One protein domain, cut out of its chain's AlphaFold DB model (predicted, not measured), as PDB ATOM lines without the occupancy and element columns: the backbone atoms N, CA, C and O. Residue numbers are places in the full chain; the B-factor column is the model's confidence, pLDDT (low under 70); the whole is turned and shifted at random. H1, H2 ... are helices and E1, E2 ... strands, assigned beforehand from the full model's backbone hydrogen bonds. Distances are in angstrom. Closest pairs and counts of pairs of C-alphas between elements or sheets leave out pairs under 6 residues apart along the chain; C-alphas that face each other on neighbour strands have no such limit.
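Overview. This is residues 279 to 393 of the 510 residues of an uncharacterized protein of Caenorhabditis remanei (UniProt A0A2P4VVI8). This is a short, right-handed solenoid: the chain winds in stacked turns, with strands E1 to E5 side by side as one wall, and short helices and loops making the return side over one face of it. The wall curls gently as the turns advance, and the stacking of turns makes the longest axis. The printed part has 115 residues, with five named strands and five named helices in the order E1 H1 E2 H2 E3 H3 H4 E4 H5 E5. The sheet runs E1, E2, E3, E4, E5, all parallel, and the class is mixed, helices and strands. The whole is compact, with a radius of gyration of the C-alphas of 14.1 A, yet elongated, spanning 45 by 28 by 20 A.

Along the chain. Find C-alpha 282 at (73.644, 82.238, 23.327); from there E1 runs to residue 288, 15.9 A on. H1 is residues 293 to 296, 5.0 A. E2, residues 307 to 314, covers 20.1 A and bends by 66 degrees at residue 310. Next come H2, residues 318 to 325, 10.7 A, and E3, residues 335 to 340, 16.4 A. H3, residues 347 to 353, 10.9 A, begins at C-alpha 347, (94.303, 65.201, 7.249), and H4, residues 355 to 359, 5.9 A, follows. E4 is residues 362 to 367, 16.1 A; H5 is residues 374 to 377, 4.9 A; E5, residues 384 to 389, 15.9 A, ends at (103.673, 78.183, 13.606).

Arrangement. Begin at edge strand E1: N 283 and O 307 of E2 are 2.8 A apart, within hydrogen-bond range. Likewise look at N 313 and O 337 for E2 and E3, 2.9 A, N 338 and O 364 for E3 and E4, 2.8 A, and N 365 and O 386 for E4 and edge strand E5, 2.8 A. Four strand-helix-strand units, parallel neighbour strands joined through helices, have right-handed crossovers: E1 H1 E2, E2 H2 E3, E3 H3 H4 E4 and E4 H5 E5. H1 touches H2, closest at C-alphas 296 and 323, 5.1 A. H2 touches H3, closest at C-alphas 318 and 351, 5.9 A, at a steep tilt of 44 degrees, the same way. H3 is on the sheet; H4 only grazes it with residues 356 to 357. H5 is close to H3 but not clearly touching, with C-alphas 376 and 352 closest at 6.3 A. In H2 and H4 every O i to N i+4 pair is within range; H3 has 0 of 3, but 4 of 4 O i to N i+3 pairs; H1 and H5 are too short for an i+4 pair.

Size, cuts and confidence. The farthest C-alphas, of Asp 303 and Asp 393, are 45.0 A apart. The printed part has no cut, and no link is long. Its mean pLDDT is 82.5; look for values under 70 at residues 289 to 292, 297, 299 to 303, 315 to 318, 342 to 346 and 369 to 370.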
ATOM      1  N   ASN A 279      67.495  75.541  21.012       82.31
ATOM      2  CA  ASN A 279      67.582  76.374  19.829       82.31
ATOM      3  C   ASN A 279      67.644  77.861  20.227       82.31
ATOM      4  O   ASN A 279      66.873  78.308  21.078       82.31
ATOM      5  N   GLY A 280      68.571  78.599  19.626       83.25
ATOM      6  CA  GLY A 280      68.824  80.007  19.899       83.25
ATOM      7  C   GLY A 280      69.601  80.286  21.188       83.25
ATOM      8  O   GLY A 280      69.728  81.454  21.557       83.25
ATOM      9  N   SER A 281      70.119  79.265  21.884       84.88
ATOM     10  CA  SER A 281      70.994  79.476  23.045       84.88
ATOM     11  C   SER A 281      72.194  80.348  22.661       84.88
ATOM     12  O   SER A 281      72.854  80.085  21.659       84.88
ATOM     13  N   ASN A 282      72.478  81.366  23.480       86.44
ATOM     14  CA  ASN A 282      73.644  82.238  23.327       86.44
ATOM     15  C   ASN A 282      74.776  81.746  24.229       86.44
ATOM     16  O   ASN A 282      74.581  81.590  25.434       86.44
ATOM     17  N   ILE A 283      75.940  81.509  23.639       85.88
ATOM     18  CA  ILE A 283      77.123  80.953  24.286       85.88
ATOM     19  C   ILE A 283      78.275  81.903  23.981       85.88
ATOM     20  O   ILE A 283      78.556  82.188  22.821       85.88
ATOM     21  N   GLN A 284      78.913  82.428  25.022       85.00
ATOM     22  CA  GLN A 284      80.032  83.352  24.847       85.00
ATOM     23  C   GLN A 284      81.282  82.615  24.362       85.00
ATOM     24  O   GLN A 284      81.949  83.068  23.440       85.00
ATOM     25  N   GLU A 285      81.554  81.460  24.951       85.94
ATOM     26  CA  GLU A 285      82.724  80.657  24.647       85.94
ATOM     27  C   GLU A 285      82.367  79.182  24.782       85.94
ATOM     28  O   GLU A 285      81.638  78.790  25.703       85.94
ATOM     29  N   LEU A 286      82.838  78.377  23.837       84.25
ATOM     30  CA  LEU A 286      82.706  76.934  23.868       84.25
ATOM     31  C   LEU A 286      84.045  76.301  23.519       84.25
ATOM     32  O   LEU A 286      84.563  76.537  22.433       84.25
ATOM     33  N   ASP A 287      84.544  75.454  24.409       82.94
ATOM     34  CA  ASP A 287      85.676  74.579  24.129       82.94
ATOM     35  C   ASP A 287      85.170  73.205  23.670       82.94
ATOM     36  O   ASP A 287      84.317  72.577  24.313       82.94
ATOM     37  N   LEU A 288      85.663  72.768  22.517       77.88
ATOM     38  CA  LEU A 288      85.290  71.541  21.842       77.88
ATOM     39  C   LEU A 288      86.526  70.660  21.632       77.88
ATOM     40  O   LEU A 288      87.156  70.673  20.571       77.88
ATOM     41  N   SER A 289      86.802  69.819  22.628       69.50
ATOM     42  CA  SER A 289      87.838  68.775  22.583       69.50
ATOM     43  C   SER A 289      87.422  67.519  21.804       69.50
ATOM     44  O   SER A 289      88.233  66.636  21.540       69.50
ATOM     45  N   GLY A 290      86.146  67.414  21.428       68.69
ATOM     46  CA  GLY A 290      85.606  66.300  20.657       68.69
ATOM     47  C   GLY A 290      84.110  66.453  20.419       68.69
ATOM     48  O   GLY A 290      83.404  67.082  21.208       68.69
ATOM     49  N   VAL A 291      83.600  65.855  19.340       69.06
ATOM     50  CA  VAL A 291      82.164  65.891  19.024       69.06
ATOM     51  C   VAL A 291      81.504  64.592  19.475       69.06
ATOM     52  O   VAL A 291      81.798  63.526  18.928       69.06
ATOM     53  N   PRO A 292      80.597  64.638  20.468       66.56
ATOM     54  CA  PRO A 292      79.903  63.447  20.923       66.56
ATOM     55  C   PRO A 292      79.122  62.784  19.789       66.56
ATOM     56  O   PRO A 292      78.356  63.442  19.087       66.56
ATOM     57  N   LYS A 293      79.225  61.456  19.678       70.19
ATOM     58  CA  LYS A 293      78.588  60.675  18.603       70.19
ATOM     59  C   LYS A 293      77.084  60.939  18.441       70.19
ATOM     60  O   LYS A 293      76.582  60.973  17.326       70.19
ATOM     61  N   PHE A 294      76.367  61.213  19.537       70.56
ATOM     62  CA  PHE A 294      74.937  61.534  19.476       70.56
ATOM     63  C   PHE A 294      74.627  62.842  18.727       70.56
ATOM     64  O   PHE A 294      73.497  63.012  18.283       70.56
ATOM     65  N   LEU A 295      75.583  63.775  18.619       70.50
ATOM     66  CA  LEU A 295      75.455  64.965  17.776       70.50
ATOM     67  C   LEU A 295      75.733  64.635  16.313       70.50
ATOM     68  O   LEU A 295      75.053  65.183  15.450       70.50
ATOM     69  N   CYS A 296      76.667  63.721  16.032       71.75
ATOM     70  CA  CYS A 296      76.942  63.226  14.680       71.75
ATOM     71  C   CYS A 296      75.745  62.464  14.094       71.75
ATOM     72  O   CYS A 296      75.379  62.685  12.941       71.75
ATOM     73  N   ASP A 297      75.080  61.654  14.918       68.75
ATOM     74  CA  ASP A 297      73.925  60.838  14.525       68.75
ATOM     75  C   ASP A 297      72.601  61.629  14.503       68.75
ATOM     76  O   ASP A 297      71.563  61.105  14.101       68.75
ATOM     77  N   ARG A 298      72.595  62.880  14.981       71.56
ATOM     78  CA  ARG A 298      71.383  63.703  15.031       71.56
ATOM     79  C   ARG A 298      71.072  64.244  13.642       71.56
ATOM     80  O   ARG A 298      71.883  64.984  13.082       71.56
ATOM     81  N   ASP A 299      69.873  63.953  13.145       64.19
ATOM     82  CA  ASP A 299      69.350  64.606  11.948       64.19
ATOM     83  C   ASP A 299      69.375  66.117  12.172       64.19
ATOM     84  O   ASP A 299      68.801  66.637  13.136       64.19
ATOM     85  N   GLY A 300      70.111  66.816  11.309       58.31
ATOM     86  CA  GLY A 300      70.229  68.264  11.332       58.31
ATOM     87  C   GLY A 300      68.894  68.894  10.966       58.31
ATOM     88  O   GLY A 300      68.710  69.326   9.833       58.31
ATOM     89  N   SER A 301      67.945  68.943  11.902       55.94
ATOM     90  CA  SER A 301      66.763  69.779  11.739       55.94
ATOM     91  C   SER A 301      67.257  71.216  11.600       55.94
ATOM     92  O   SER A 301      67.951  71.705  12.498       55.94
ATOM     93  N   ALA A 302      66.904  71.880  10.498       57.94
ATOM     94  CA  ALA A 302      67.270  73.269  10.202       57.94
ATOM     95  C   ALA A 302      66.962  74.238  11.363       57.94
ATOM     96  O   ALA A 302      67.581  75.293  11.480       57.94
ATOM     97  N   ASP A 303      66.059  73.830  12.254       67.00
ATOM     98  CA  ASP A 303      65.556  74.608  13.373       67.00
ATOM     99  C   ASP A 303      66.417  74.547  14.639       67.00
ATOM    100  O   ASP A 303      66.042  75.185  15.612       67.00
ATOM    101  N   PHE A 304      67.526  73.795  14.705       80.62
ATOM    102  CA  PHE A 304      68.401  73.802  15.890       80.62
ATOM    103  C   PHE A 304      69.727  74.508  15.604       80.62
ATOM    104  O   PHE A 304      70.619  73.947  14.965       80.62
ATOM    105  N   LYS A 305      69.864  75.734  16.119       88.06
ATOM    106  CA  LYS A 305      71.062  76.565  15.990       88.06
ATOM    107  C   LYS A 305      71.506  77.139  17.331       88.06
ATOM    108  O   LYS A 305      70.698  77.643  18.105       88.06
ATOM    109  N   LEU A 306      72.807  77.095  17.582       88.75
ATOM    110  CA  LEU A 306      73.473  77.694  18.732       88.75
ATOM    111  C   LEU A 306      74.168  78.980  18.298       88.75
ATOM    112  O   LEU A 306      74.908  78.990  17.318       88.75
ATOM    113  N   ASN A 307      73.945  80.059  19.038       90.94
ATOM    114  CA  ASN A 307      74.630  81.326  18.830       90.94
ATOM    115  C   ASN A 307      75.902  81.321  19.684       90.94
ATOM    116  O   ASN A 307      75.869  81.720  20.846       90.94
ATOM    117  N   ILE A 308      76.997  80.816  19.124       90.88
ATOM    118  CA  ILE A 308      78.307  80.764  19.783       90.88
ATOM    119  C   ILE A 308      79.113  81.970  19.322       90.88
ATOM    120  O   ILE A 308      79.189  82.189  18.120       90.88
ATOM    121  N   LEU A 309      79.691  82.732  20.252       90.75
ATOM    122  CA  LEU A 309      80.530  83.890  19.935       90.75
ATOM    123  C   LEU A 309      81.993  83.487  19.687       90.75
ATOM    124  O   LEU A 309      82.563  83.911  18.685       90.75
ATOM    125  N   SER A 310      82.567  82.667  20.571       92.62
ATOM    126  CA  SER A 310      83.930  82.130  20.471       92.62
ATOM    127  C   SER A 310      83.922  80.601  20.551       92.62
ATOM    128  O   SER A 310      83.265  80.033  21.428       92.62
ATOM    129  N   LEU A 311      84.629  79.936  19.638       91.12
ATOM    130  CA  LEU A 311      84.791  78.481  19.608       91.12
ATOM    131  C   LEU A 311      86.276  78.119  19.674       91.12
ATOM    132  O   LEU A 311      87.027  78.478  18.775       91.12
ATOM    133  N   SER A 312      86.670  77.348  20.680       88.62
ATOM    134  CA  SER A 312      88.005  76.757  20.775       88.62
ATOM    135  C   SER A 312      87.921  75.274  20.429       88.62
ATOM    136  O   SER A 312      86.988  74.590  20.852       88.62
ATOM    137  N   THR A 313      88.838  74.762  19.610       84.69
ATOM    138  CA  THR A 313      88.866  73.335  19.268       84.69
ATOM    139  C   THR A 313      90.277  72.834  18.982       84.69
ATOM    140  O   THR A 313      91.093  73.512  18.357       84.69
ATOM    141  N   LEU A 314      90.547  71.610  19.434       77.19
ATOM    142  CA  LEU A 314      91.800  70.887  19.235       77.19
ATOM    143  C   LEU A 314      91.568  69.755  18.243       77.19
ATOM    144  O   LEU A 314      90.637  68.989  18.471       77.19
ATOM    145  N   SER A 315      92.416  69.640  17.211       63.31
ATOM    146  CA  SER A 315      92.615  68.477  16.321       63.31
ATOM    147  C   SER A 315      91.503  67.409  16.365       63.31
ATOM    148  O   SER A 315      91.697  66.248  16.729       63.31
ATOM    149  N   THR A 316      90.273  67.812  16.037       61.75
ATOM    150  CA  THR A 316      89.156  66.879  15.915       61.75
ATOM    151  C   THR A 316      89.140  66.357  14.485       61.75
ATOM    152  O   THR A 316      89.488  67.074  13.545       61.75
ATOM    153  N   THR A 317      88.735  65.097  14.282       64.56
ATOM    154  CA  THR A 317      88.574  64.565  12.917       64.56
ATOM    155  C   THR A 317      87.693  65.507  12.091       64.56
ATOM    156  O   THR A 317      86.655  65.969  12.574       64.56
ATOM    157  N   VAL A 318      88.082  65.786  10.849       69.25
ATOM    158  CA  VAL A 318      87.418  66.762   9.964       69.25
ATOM    159  C   VAL A 318      85.898  66.538   9.880       69.25
ATOM    160  O   VAL A 318      85.112  67.487   9.912       69.25
ATOM    161  N   ASP A 319      85.473  65.273   9.843       73.06
ATOM    162  CA  ASP A 319      84.061  64.872   9.775       73.06
ATOM    163  C   ASP A 319      83.285  65.184  11.064       73.06
ATOM    164  O   ASP A 319      82.087  65.488  11.047       73.06
ATOM    165  N   SER A 320      83.966  65.118  12.207       76.38
ATOM    166  CA  SER A 320      83.373  65.439  13.498       76.38
ATOM    167  C   SER A 320      83.120  66.941  13.625       76.38
ATOM    168  O   SER A 320      82.020  67.332  14.019       76.38
ATOM    169  N   PHE A 321      84.054  67.782  13.171       81.44
ATOM    170  CA  PHE A 321      83.853  69.230  13.126       81.44
ATOM    171  C   PHE A 321      82.651  69.610  12.255       81.44
ATOM    172  O   PHE A 321      81.774  70.337  12.719       81.44
ATOM    173  N   ASP A 322      82.534  69.048  11.046       83.12
ATOM    174  CA  ASP A 322      81.372  69.266  10.170       83.12
ATOM    175  C   ASP A 322      80.052  68.849  10.839       83.12
ATOM    176  O   ASP A 322      79.020  69.525  10.737       83.12
ATOM    177  N   SER A 323      80.090  67.734  11.569       82.38
ATOM    178  CA  SER A 323      78.941  67.225  12.314       82.38
ATOM    179  C   SER A 323      78.496  68.167  13.432       82.38
ATOM    180  O   SER A 323      77.305  68.221  13.740       82.38
ATOM    181  N   PHE A 324      79.417  68.915  14.038       85.00
ATOM    182  CA  PHE A 324      79.095  69.906  15.061       85.00
ATOM    183  C   PHE A 324      78.701  71.257  14.460       85.00
ATOM    184  O   PHE A 324      77.674  71.827  14.838       85.00
ATOM    185  N   ILE A 325      79.475  71.755  13.495       87.12
ATOM    186  CA  ILE A 325      79.357  73.119  12.976       87.12
ATOM    187  C   ILE A 325      77.995  73.384  12.325       87.12
ATOM    188  O   ILE A 325      77.484  74.504  12.366       87.12
ATOM    189  N   ARG A 326      77.325  72.342  11.812       86.25
ATOM    190  CA  ARG A 326      75.946  72.433  11.301       86.25
ATOM    191  C   ARG A 326      74.931  72.906  12.345       86.25
ATOM    192  O   ARG A 326      73.900  73.455  11.961       86.25
ATOM    193  N   PHE A 327      75.212  72.744  13.637       86.06
ATOM    194  CA  PHE A 327      74.374  73.236  14.735       86.06
ATOM    195  C   PHE A 327      74.752  74.645  15.193       86.06
ATOM    196  O   PHE A 327      74.113  75.177  16.095       86.06
ATOM    197  N   VAL A 328      75.759  75.271  14.587       88.88
ATOM    198  CA  VAL A 328      76.206  76.618  14.938       88.88
ATOM    199  C   VAL A 328      75.582  77.632  13.981       88.88
ATOM    200  O   VAL A 328      75.417  77.388  12.779       88.88
ATOM    201  N   ASN A 329      75.169  78.765  14.535       90.44
ATOM    202  CA  ASN A 329      74.831  79.956  13.775       90.44
ATOM    203  C   ASN A 329      76.124  80.707  13.446       90.44
ATOM    204  O   ASN A 329      76.647  81.439  14.285       90.44
ATOM    205  N   LEU A 330      76.641  80.500  12.235       90.62
ATOM    206  CA  LEU A 330      77.918  81.071  11.801       90.62
ATOM    207  C   LEU A 330      77.909  82.605  11.775       90.62
ATOM    208  O   LEU A 330      78.942  83.206  12.032       90.62
ATOM    209  N   ASP A 331      76.749  83.241  11.584       89.94
ATOM    210  CA  ASP A 331      76.622  84.708  11.605       89.94
ATOM    211  C   ASP A 331      76.892  85.309  12.995       89.94
ATOM    212  O   ASP A 331      77.098  86.514  13.141       89.94
ATOM    213  N   ARG A 332      76.830  84.477  14.043       90.94
ATOM    214  CA  ARG A 332      77.102  84.868  15.431       90.94
ATOM    215  C   ARG A 332      78.502  84.475  15.896       90.94
ATOM    216  O   ARG A 332      78.903  84.949  16.955       90.94
ATOM    217  N   LEU A 333      79.211  83.655  15.119       93.12
ATOM    218  CA  LEU A 333      80.546  83.166  15.434       93.12
ATOM    219  C   LEU A 333      81.589  84.206  15.027       93.12
ATOM    220  O   LEU A 333      81.911  84.364  13.851       93.12
ATOM    221  N   ASP A 334      82.094  84.940  16.014       92.69
ATOM    222  CA  ASP A 334      83.057  86.024  15.804       92.69
ATOM    223  C   ASP A 334      84.497  85.498  15.840       92.69
ATOM    224  O   ASP A 334      85.343  85.986  15.093       92.69
ATOM    225  N   HIS A 335      84.773  84.494  16.673       94.88
ATOM    226  CA  HIS A 335      86.124  84.013  16.939       94.88
ATOM    227  C   HIS A 335      86.223  82.485  16.914       94.88
ATOM    228  O   HIS A 335      85.347  81.787  17.436       94.88
ATOM    229  N   ILE A 336      87.305  81.974  16.324       94.19
ATOM    230  CA  ILE A 336      87.694  80.567  16.400       94.19
ATOM    231  C   ILE A 336      89.159  80.481  16.830       94.19
ATOM    232  O   ILE A 336      90.008  81.077  16.177       94.19
ATOM    233  N   SER A 337      89.444  79.703  17.873       92.25
ATOM    234  CA  SER A 337      90.794  79.241  18.204       92.25
ATOM    235  C   SER A 337      90.937  77.780  17.782       92.25
ATOM    236  O   SER A 337      90.130  76.927  18.167       92.25
ATOM    237  N   LEU A 338      91.918  77.497  16.930       90.69
ATOM    238  CA  LEU A 338      92.142  76.191  16.327       90.69
ATOM    239  C   LEU A 338      93.576  75.732  16.582       90.69
ATOM    240  O   LEU A 338      94.528  76.364  16.125       90.69
ATOM    241  N   VAL A 339      93.707  74.577  17.233       87.38
ATOM    242  CA  VAL A 339      94.997  73.921  17.467       87.38
ATOM    243  C   VAL A 339      95.118  72.679  16.580       87.38
ATOM    244  O   VAL A 339      94.261  71.791  16.623       87.38
ATOM    245  N   LEU A 340      96.183  72.606  15.780       85.19
ATOM    246  CA  LEU A 340      96.504  71.488  14.883       85.19
ATOM    247  C   LEU A 340      97.753  70.752  15.392       85.19
ATOM    248  O   LEU A 340      98.839  71.340  15.438       85.19
ATOM    249  N   ASP A 341      97.611  69.471  15.760       74.38
ATOM    250  CA  ASP A 341      98.650  68.725  16.495       74.38
ATOM    251  C   ASP A 341      99.752  68.117  15.608       74.38
ATOM    252  O   ASP A 341     100.790  67.677  16.105       74.38
ATOM    253  N   GLY A 342      99.595  68.184  14.284       62.41
ATOM    254  CA  GLY A 342     100.657  67.825  13.348       62.41
ATOM    255  C   GLY A 342     100.824  66.317  13.147       62.41
ATOM    256  O   GLY A 342     101.953  65.861  12.922       62.41
ATOM    257  N   SER A 343      99.729  65.548  13.181       61.09
ATOM    258  CA  SER A 343      99.741  64.115  12.866       61.09
ATOM    259  C   SER A 343     100.373  63.783  11.501       61.09
ATOM    260  O   SER A 343     100.387  64.577  10.553       61.09
ATOM    261  N   GLU A 344     100.921  62.567  11.384       53.97
ATOM    262  CA  GLU A 344     101.763  62.142  10.249       53.97
ATOM    263  C   GLU A 344     101.058  62.173   8.882       53.97
ATOM    264  O   GLU A 344     101.724  62.202   7.843       53.97
ATOM    265  N   HIS A 345      99.724  62.183   8.869       58.94
ATOM    266  CA  HIS A 345      98.913  62.090   7.656       58.94
ATOM    267  C   HIS A 345      98.401  63.447   7.147       58.94
ATOM    268  O   HIS A 345      97.986  63.533   5.993       58.94
ATOM    269  N   GLY A 346      98.472  64.514   7.955       67.19
ATOM    270  CA  GLY A 346      98.098  65.875   7.545       67.19
ATOM    271  C   GLY A 346      96.613  66.076   7.214       67.19
ATOM    272  O   GLY A 346      96.255  67.114   6.661       67.19
ATOM    273  N   GLU A 347      95.742  65.114   7.535       74.88
ATOM    274  CA  GLU A 347      94.303  65.201   7.249       74.88
ATOM    275  C   GLU A 347      93.630  66.356   8.001       74.88
ATOM    276  O   GLU A 347      92.720  66.988   7.472       74.88
ATOM    277  N   GLU A 348      94.130  66.682   9.191       77.38
ATOM    278  CA  GLU A 348      93.686  67.810  10.016       77.38
ATOM    279  C   GLU A 348      93.828  69.156   9.305       77.38
ATOM    280  O   GLU A 348      93.026  70.056   9.534       77.38
ATOM    281  N   LEU A 349      94.790  69.297   8.383       82.75
ATOM    282  CA  LEU A 349      94.979  70.539   7.626       82.75
ATOM    283  C   LEU A 349      93.768  70.864   6.743       82.75
ATOM    284  O   LEU A 349      93.513  72.030   6.454       82.75
ATOM    285  N   ARG A 350      92.958  69.856   6.385       84.81
ATOM    286  CA  ARG A 350      91.690  70.047   5.660       84.81
ATOM    287  C   ARG A 350      90.653  70.820   6.481       84.81
ATOM    288  O   ARG A 350      89.668  71.294   5.918       84.81
ATOM    289  N   MET A 351      90.857  70.988   7.791       86.94
ATOM    290  CA  MET A 351      90.065  71.914   8.610       86.94
ATOM    291  C   MET A 351      90.180  73.353   8.102       86.94
ATOM    292  O   MET A 351      89.185  74.074   8.080       86.94
ATOM    293  N   LEU A 352      91.358  73.757   7.618       89.75
ATOM    294  CA  LEU A 352      91.594  75.102   7.084       89.75
ATOM    295  C   LEU A 352      90.851  75.356   5.764       89.75
ATOM    296  O   LEU A 352      90.683  76.501   5.359       89.75
ATOM    297  N   GLU A 353      90.355  74.302   5.113       90.12
ATOM    298  CA  GLU A 353      89.524  74.388   3.907       90.12
ATOM    299  C   GLU A 353      88.026  74.535   4.238       90.12
ATOM    300  O   GLU A 353      87.194  74.706   3.342       90.12
ATOM    301  N   LYS A 354      87.641  74.456   5.519       90.44
ATOM    302  CA  LYS A 354      86.234  74.521   5.918       90.44
ATOM    303  C   LYS A 354      85.697  75.945   5.820       90.44
ATOM    304  O   LYS A 354      86.310  76.862   6.365       90.44
ATOM    305  N   PRO A 355      84.492  76.152   5.249       90.56
ATOM    306  CA  PRO A 355      83.910  77.488   5.118       90.56
ATOM    307  C   PRO A 355      83.784  78.249   6.442       90.56
ATOM    308  O   PRO A 355      83.946  79.465   6.450       90.56
ATOM    309  N   ALA A 356      83.512  77.550   7.548       90.81
ATOM    310  CA  ALA A 356      83.422  78.166   8.871       90.81
ATOM    311  C   ALA A 356      84.773  78.707   9.368       90.81
ATOM    312  O   ALA A 356      84.791  79.740  10.022       90.81
ATOM    313  N   ILE A 357      85.883  78.048   9.018       92.81
ATOM    314  CA  ILE A 357      87.241  78.488   9.358       92.81
ATOM    315  C   ILE A 357      87.696  79.596   8.406       92.81
ATOM    316  O   ILE A 357      88.166  80.634   8.851       92.81
ATOM    317  N   ILE A 358      87.487  79.422   7.096       92.44
ATOM    318  CA  ILE A 358      87.890  80.402   6.073       92.44
ATOM    319  C   ILE A 358      87.240  81.769   6.311       92.44
ATOM    320  O   ILE A 358      87.880  82.794   6.078       92.44
ATOM    321  N   ASN A 359      85.967  81.786   6.720       89.56
ATOM    322  CA  ASN A 359      85.157  83.004   6.765       89.56
ATOM    323  C   ASN A 359      84.875  83.526   8.181       89.56
ATOM    324  O   ASN A 359      84.195  84.547   8.296       89.56
ATOM    325  N   CYS A 360      85.343  82.876   9.258       92.62
ATOM    326  CA  CYS A 360      85.180  83.466  10.590       92.62
ATOM    327  C   CYS A 360      85.949  84.788  10.667       92.62
ATOM    328  O   CYS A 360      86.961  84.996   9.996       92.62
ATOM    329  N   LYS A 361      85.456  85.735  11.457       93.38
ATOM    330  CA  LYS A 361      86.045  87.074  11.472       93.38
ATOM    331  C   LYS A 361      87.431  87.073  12.118       93.38
ATOM    332  O   LYS A 361      88.341  87.681  11.557       93.38
ATOM    333  N   ASN A 362      87.585  86.390  13.246       95.19
ATOM    334  CA  ASN A 362      88.854  86.226  13.945       95.19
ATOM    335  C   ASN A 362      89.226  84.740  13.988       95.19
ATOM    336  O   ASN A 362      88.377  83.909  14.326       95.19
ATOM    337  N   LEU A 363      90.466  84.425  13.632       95.31
ATOM    338  CA  LEU A 363      91.019  83.080  13.677       95.31
ATOM    339  C   LEU A 363      92.382  83.110  14.359       95.31
ATOM    340  O   LEU A 363      93.317  83.712  13.829       95.31
ATOM    341  N   ASP A 364      92.480  82.396  15.470       93.44
ATOM    342  CA  ASP A 364      93.735  82.097  16.139       93.44
ATOM    343  C   ASP A 364      94.126  80.668  15.767       93.44
ATOM    344  O   ASP A 364      93.380  79.718  16.005       93.44
ATOM    345  N   LEU A 365      95.269  80.521  15.104       91.81
ATOM    346  CA  LEU A 365      95.744  79.257  14.566       91.81
ATOM    347  C   LEU A 365      97.086  78.896  15.188       91.81
ATOM    348  O   LEU A 365      98.111  79.509  14.891       91.81
ATOM    349  N   GLU A 366      97.081  77.844  15.994       89.12
ATOM    350  CA  GLU A 366      98.284  77.233  16.535       89.12
ATOM    351  C   GLU A 366      98.549  75.914  15.814       89.12
ATOM    352  O   GLU A 366      97.718  75.006  15.810       89.12
ATOM    353  N   ALA A 367      99.701  75.812  15.154       85.12
ATOM    354  CA  ALA A 367      99.995  74.667  14.312       85.12
ATOM    355  C   ALA A 367     101.395  74.102  14.537       85.12
ATOM    356  O   ALA A 367     102.411  74.719  14.200       85.12
ATOM    357  N   TYR A 368     101.430  72.842  14.965       78.50
ATOM    358  CA  TYR A 368     102.643  72.046  15.159       78.50
ATOM    359  C   TYR A 368     102.996  71.202  13.921       78.50
ATOM    360  O   TYR A 368     103.549  70.107  14.013       78.50
ATOM    361  N   ALA A 369     102.668  71.697  12.725       69.56
ATOM    362  CA  ALA A 369     102.833  70.951  11.484       69.56
ATOM    363  C   ALA A 369     104.309  70.811  11.057       69.56
ATOM    364  O   ALA A 369     105.114  71.734  11.164       69.56
ATOM    365  N   ARG A 370     104.664  69.657  10.469       69.94
ATOM    366  CA  ARG A 370     106.004  69.420   9.884       69.94
ATOM    367  C   ARG A 370     106.234  70.140   8.544       69.94
ATOM    368  O   ARG A 370     107.343  70.080   8.016       69.94
ATOM    369  N   ARG A 371     105.198  70.748   7.957       76.62
ATOM    370  CA  ARG A 371     105.218  71.399   6.635       76.62
ATOM    371  C   ARG A 371     104.649  72.812   6.740       76.62
ATOM    372  O   ARG A 371     103.783  73.038   7.578       76.62
ATOM    373  N   SER A 372     105.098  73.698   5.848       80.06
ATOM    374  CA  SER A 372     104.544  75.048   5.712       80.06
ATOM    375  C   SER A 372     103.040  75.006   5.424       80.06
ATOM    376  O   SER A 372     102.556  74.187   4.633       80.06
ATOM    377  N   LEU A 373     102.310  75.916   6.069       85.94
ATOM    378  CA  LEU A 373     100.869  76.105   5.910       85.94
ATOM    379  C   LEU A 373     100.503  77.153   4.857       85.94
ATOM    380  O   LEU A 373      99.320  77.443   4.676       85.94
ATOM    381  N   ILE A 374     101.483  77.712   4.142       89.94
ATOM    382  CA  ILE A 374     101.276  78.877   3.275       89.94
ATOM    383  C   ILE A 374     100.149  78.692   2.249       89.94
ATOM    384  O   ILE A 374      99.326  79.586   2.042       89.94
ATOM    385  N   ASN A 375     100.042  77.497   1.664       87.94
ATOM    386  CA  ASN A 375      99.002  77.180   0.684       87.94
ATOM    387  C   ASN A 375      97.585  77.285   1.270       87.94
ATOM    388  O   ASN A 375      96.657  77.636   0.549       87.94
ATOM    389  N   PHE A 376      97.419  77.029   2.568       90.00
ATOM    390  CA  PHE A 376      96.148  77.213   3.267       90.00
ATOM    391  C   PHE A 376      95.965  78.669   3.698       90.00
ATOM    392  O   PHE A 376      94.912  79.252   3.453       90.00
ATOM    393  N   CYS A 377      97.005  79.290   4.266       90.62
ATOM    394  CA  CYS A 377      96.954  80.671   4.755       90.62
ATOM    395  C   CYS A 377      96.569  81.686   3.668       90.62
ATOM    396  O   CYS A 377      95.844  82.638   3.948       90.62
ATOM    397  N   THR A 378      96.994  81.475   2.419       91.56
ATOM    398  CA  THR A 378      96.601  82.338   1.289       91.56
ATOM    399  C   THR A 378      95.112  82.245   0.925       91.56
ATOM    400  O   THR A 378      94.564  83.180   0.340       91.56
ATOM    401  N   GLY A 379      94.437  81.148   1.284       91.00
ATOM    402  CA  GLY A 379      93.003  80.943   1.055       91.00
ATOM    403  C   GLY A 379      92.096  81.467   2.174       91.00
ATOM    404  O   GLY A 379      90.901  81.666   1.945       91.00
ATOM    405  N   LEU A 380      92.643  81.709   3.367       93.69
ATOM    406  CA  LEU A 380      91.903  82.176   4.541       93.69
ATOM    407  C   LEU A 380      91.419  83.619   4.362       93.69
ATOM    408  O   LEU A 380      92.195  84.488   3.976       93.69
ATOM    409  N   ARG A 381      90.153  83.916   4.667       92.00
ATOM    410  CA  ARG A 381      89.534  85.243   4.451       92.00
ATOM    411  C   ARG A 381      89.203  85.970   5.752       92.00
ATOM    412  O   ARG A 381      88.464  86.952   5.737       92.00
ATOM    413  N   ASN A 382      89.762  85.496   6.861       94.81
ATOM    414  CA  ASN A 382      89.558  86.082   8.176       94.81
ATOM    415  C   ASN A 382      89.979  87.555   8.177       94.81
ATOM    416  O   ASN A 382      90.943  87.945   7.507       94.81
ATOM    417  N   ARG A 383      89.253  88.370   8.944       93.50
ATOM    418  CA  ARG A 383      89.615  89.770   9.165       93.50
ATOM    419  C   ARG A 383      90.844  89.861  10.058       93.50
ATOM    420  O   ARG A 383      91.705  90.683   9.790       93.50
ATOM    421  N   ASN A 384      90.921  89.038  11.094       94.44
ATOM    422  CA  ASN A 384      92.080  88.954  11.971       94.44
ATOM    423  C   ASN A 384      92.564  87.505  11.984       94.44
ATOM    424  O   ASN A 384      91.797  86.614  12.342       94.44
ATOM    425  N   LEU A 385      93.801  87.283  11.548       94.88
ATOM    426  CA  LEU A 385      94.448  85.975  11.552       94.88
ATOM    427  C   LEU A 385      95.694  86.033  12.432       94.88
ATOM    428  O   LEU A 385      96.655  86.720  12.086       94.88
ATOM    429  N   VAL A 386      95.688  85.302  13.539       93.75
ATOM    430  CA  VAL A 386      96.862  85.098  14.384       93.75
ATOM    431  C   VAL A 386      97.417  83.711  14.093       93.75
ATOM    432  O   VAL A 386      96.687  82.726  14.118       93.75
ATOM    433  N   LEU A 387      98.704  83.629  13.777       92.38
ATOM    434  CA  LEU A 387      99.396  82.390  13.461       92.38
ATOM    435  C   LEU A 387     100.531  82.171  14.457       92.38
ATOM    436  O   LEU A 387     101.446  82.987  14.559       92.38
ATOM    437  N   ASN A 388     100.498  81.036  15.144       89.38
ATOM    438  CA  ASN A 388     101.626  80.484  15.877       89.38
ATOM    439  C   ASN A 388     102.081  79.208  15.157       89.38
ATOM    440  O   ASN A 388     101.421  78.170  15.230       89.38
ATOM    441  N   HIS A 389     103.176  79.301  14.400       82.75
ATOM    442  CA  HIS A 389     103.673  78.183  13.606       82.75
ATOM    443  C   HIS A 389     105.201  78.142  13.561       82.75
ATOM    444  O   HIS A 389     105.861  79.053  13.069       82.75
ATOM    445  N   ASN A 390     105.762  77.020  14.004       75.31
ATOM    446  CA  ASN A 390     107.203  76.800  14.137       75.31
ATOM    447  C   ASN A 390     107.970  76.617  12.810       75.31
ATOM    448  O   ASN A 390     109.198  76.504  12.838       75.31
ATOM    449  N   LYS A 391     107.284  76.524  11.664       79.69
ATOM    450  CA  LYS A 391     107.898  76.341  10.335       79.69
ATOM    451  C   LYS A 391     107.535  77.429   9.325       79.69
ATOM    452  O   LYS A 391     107.857  77.255   8.156       79.69
ATOM    453  N   PHE A 392     106.903  78.521   9.759       86.12
ATOM    454  CA  PHE A 392     106.614  79.656   8.882       86.12
ATOM    455  C   PHE A 392     107.894  80.462   8.636       86.12
ATOM    456  O   PHE A 392     108.467  80.991   9.588       86.12
ATOM    457  N   ASP A 393     108.350  80.541   7.385       86.75
ATOM    458  CA  ASP A 393     109.610  81.206   7.029       86.75
ATOM    459  C   ASP A 393     109.430  82.496   6.196       86.75
ATOM    460  O   ASP A 393     108.322  82.925   5.862       86.75
TER     461      ASP A 393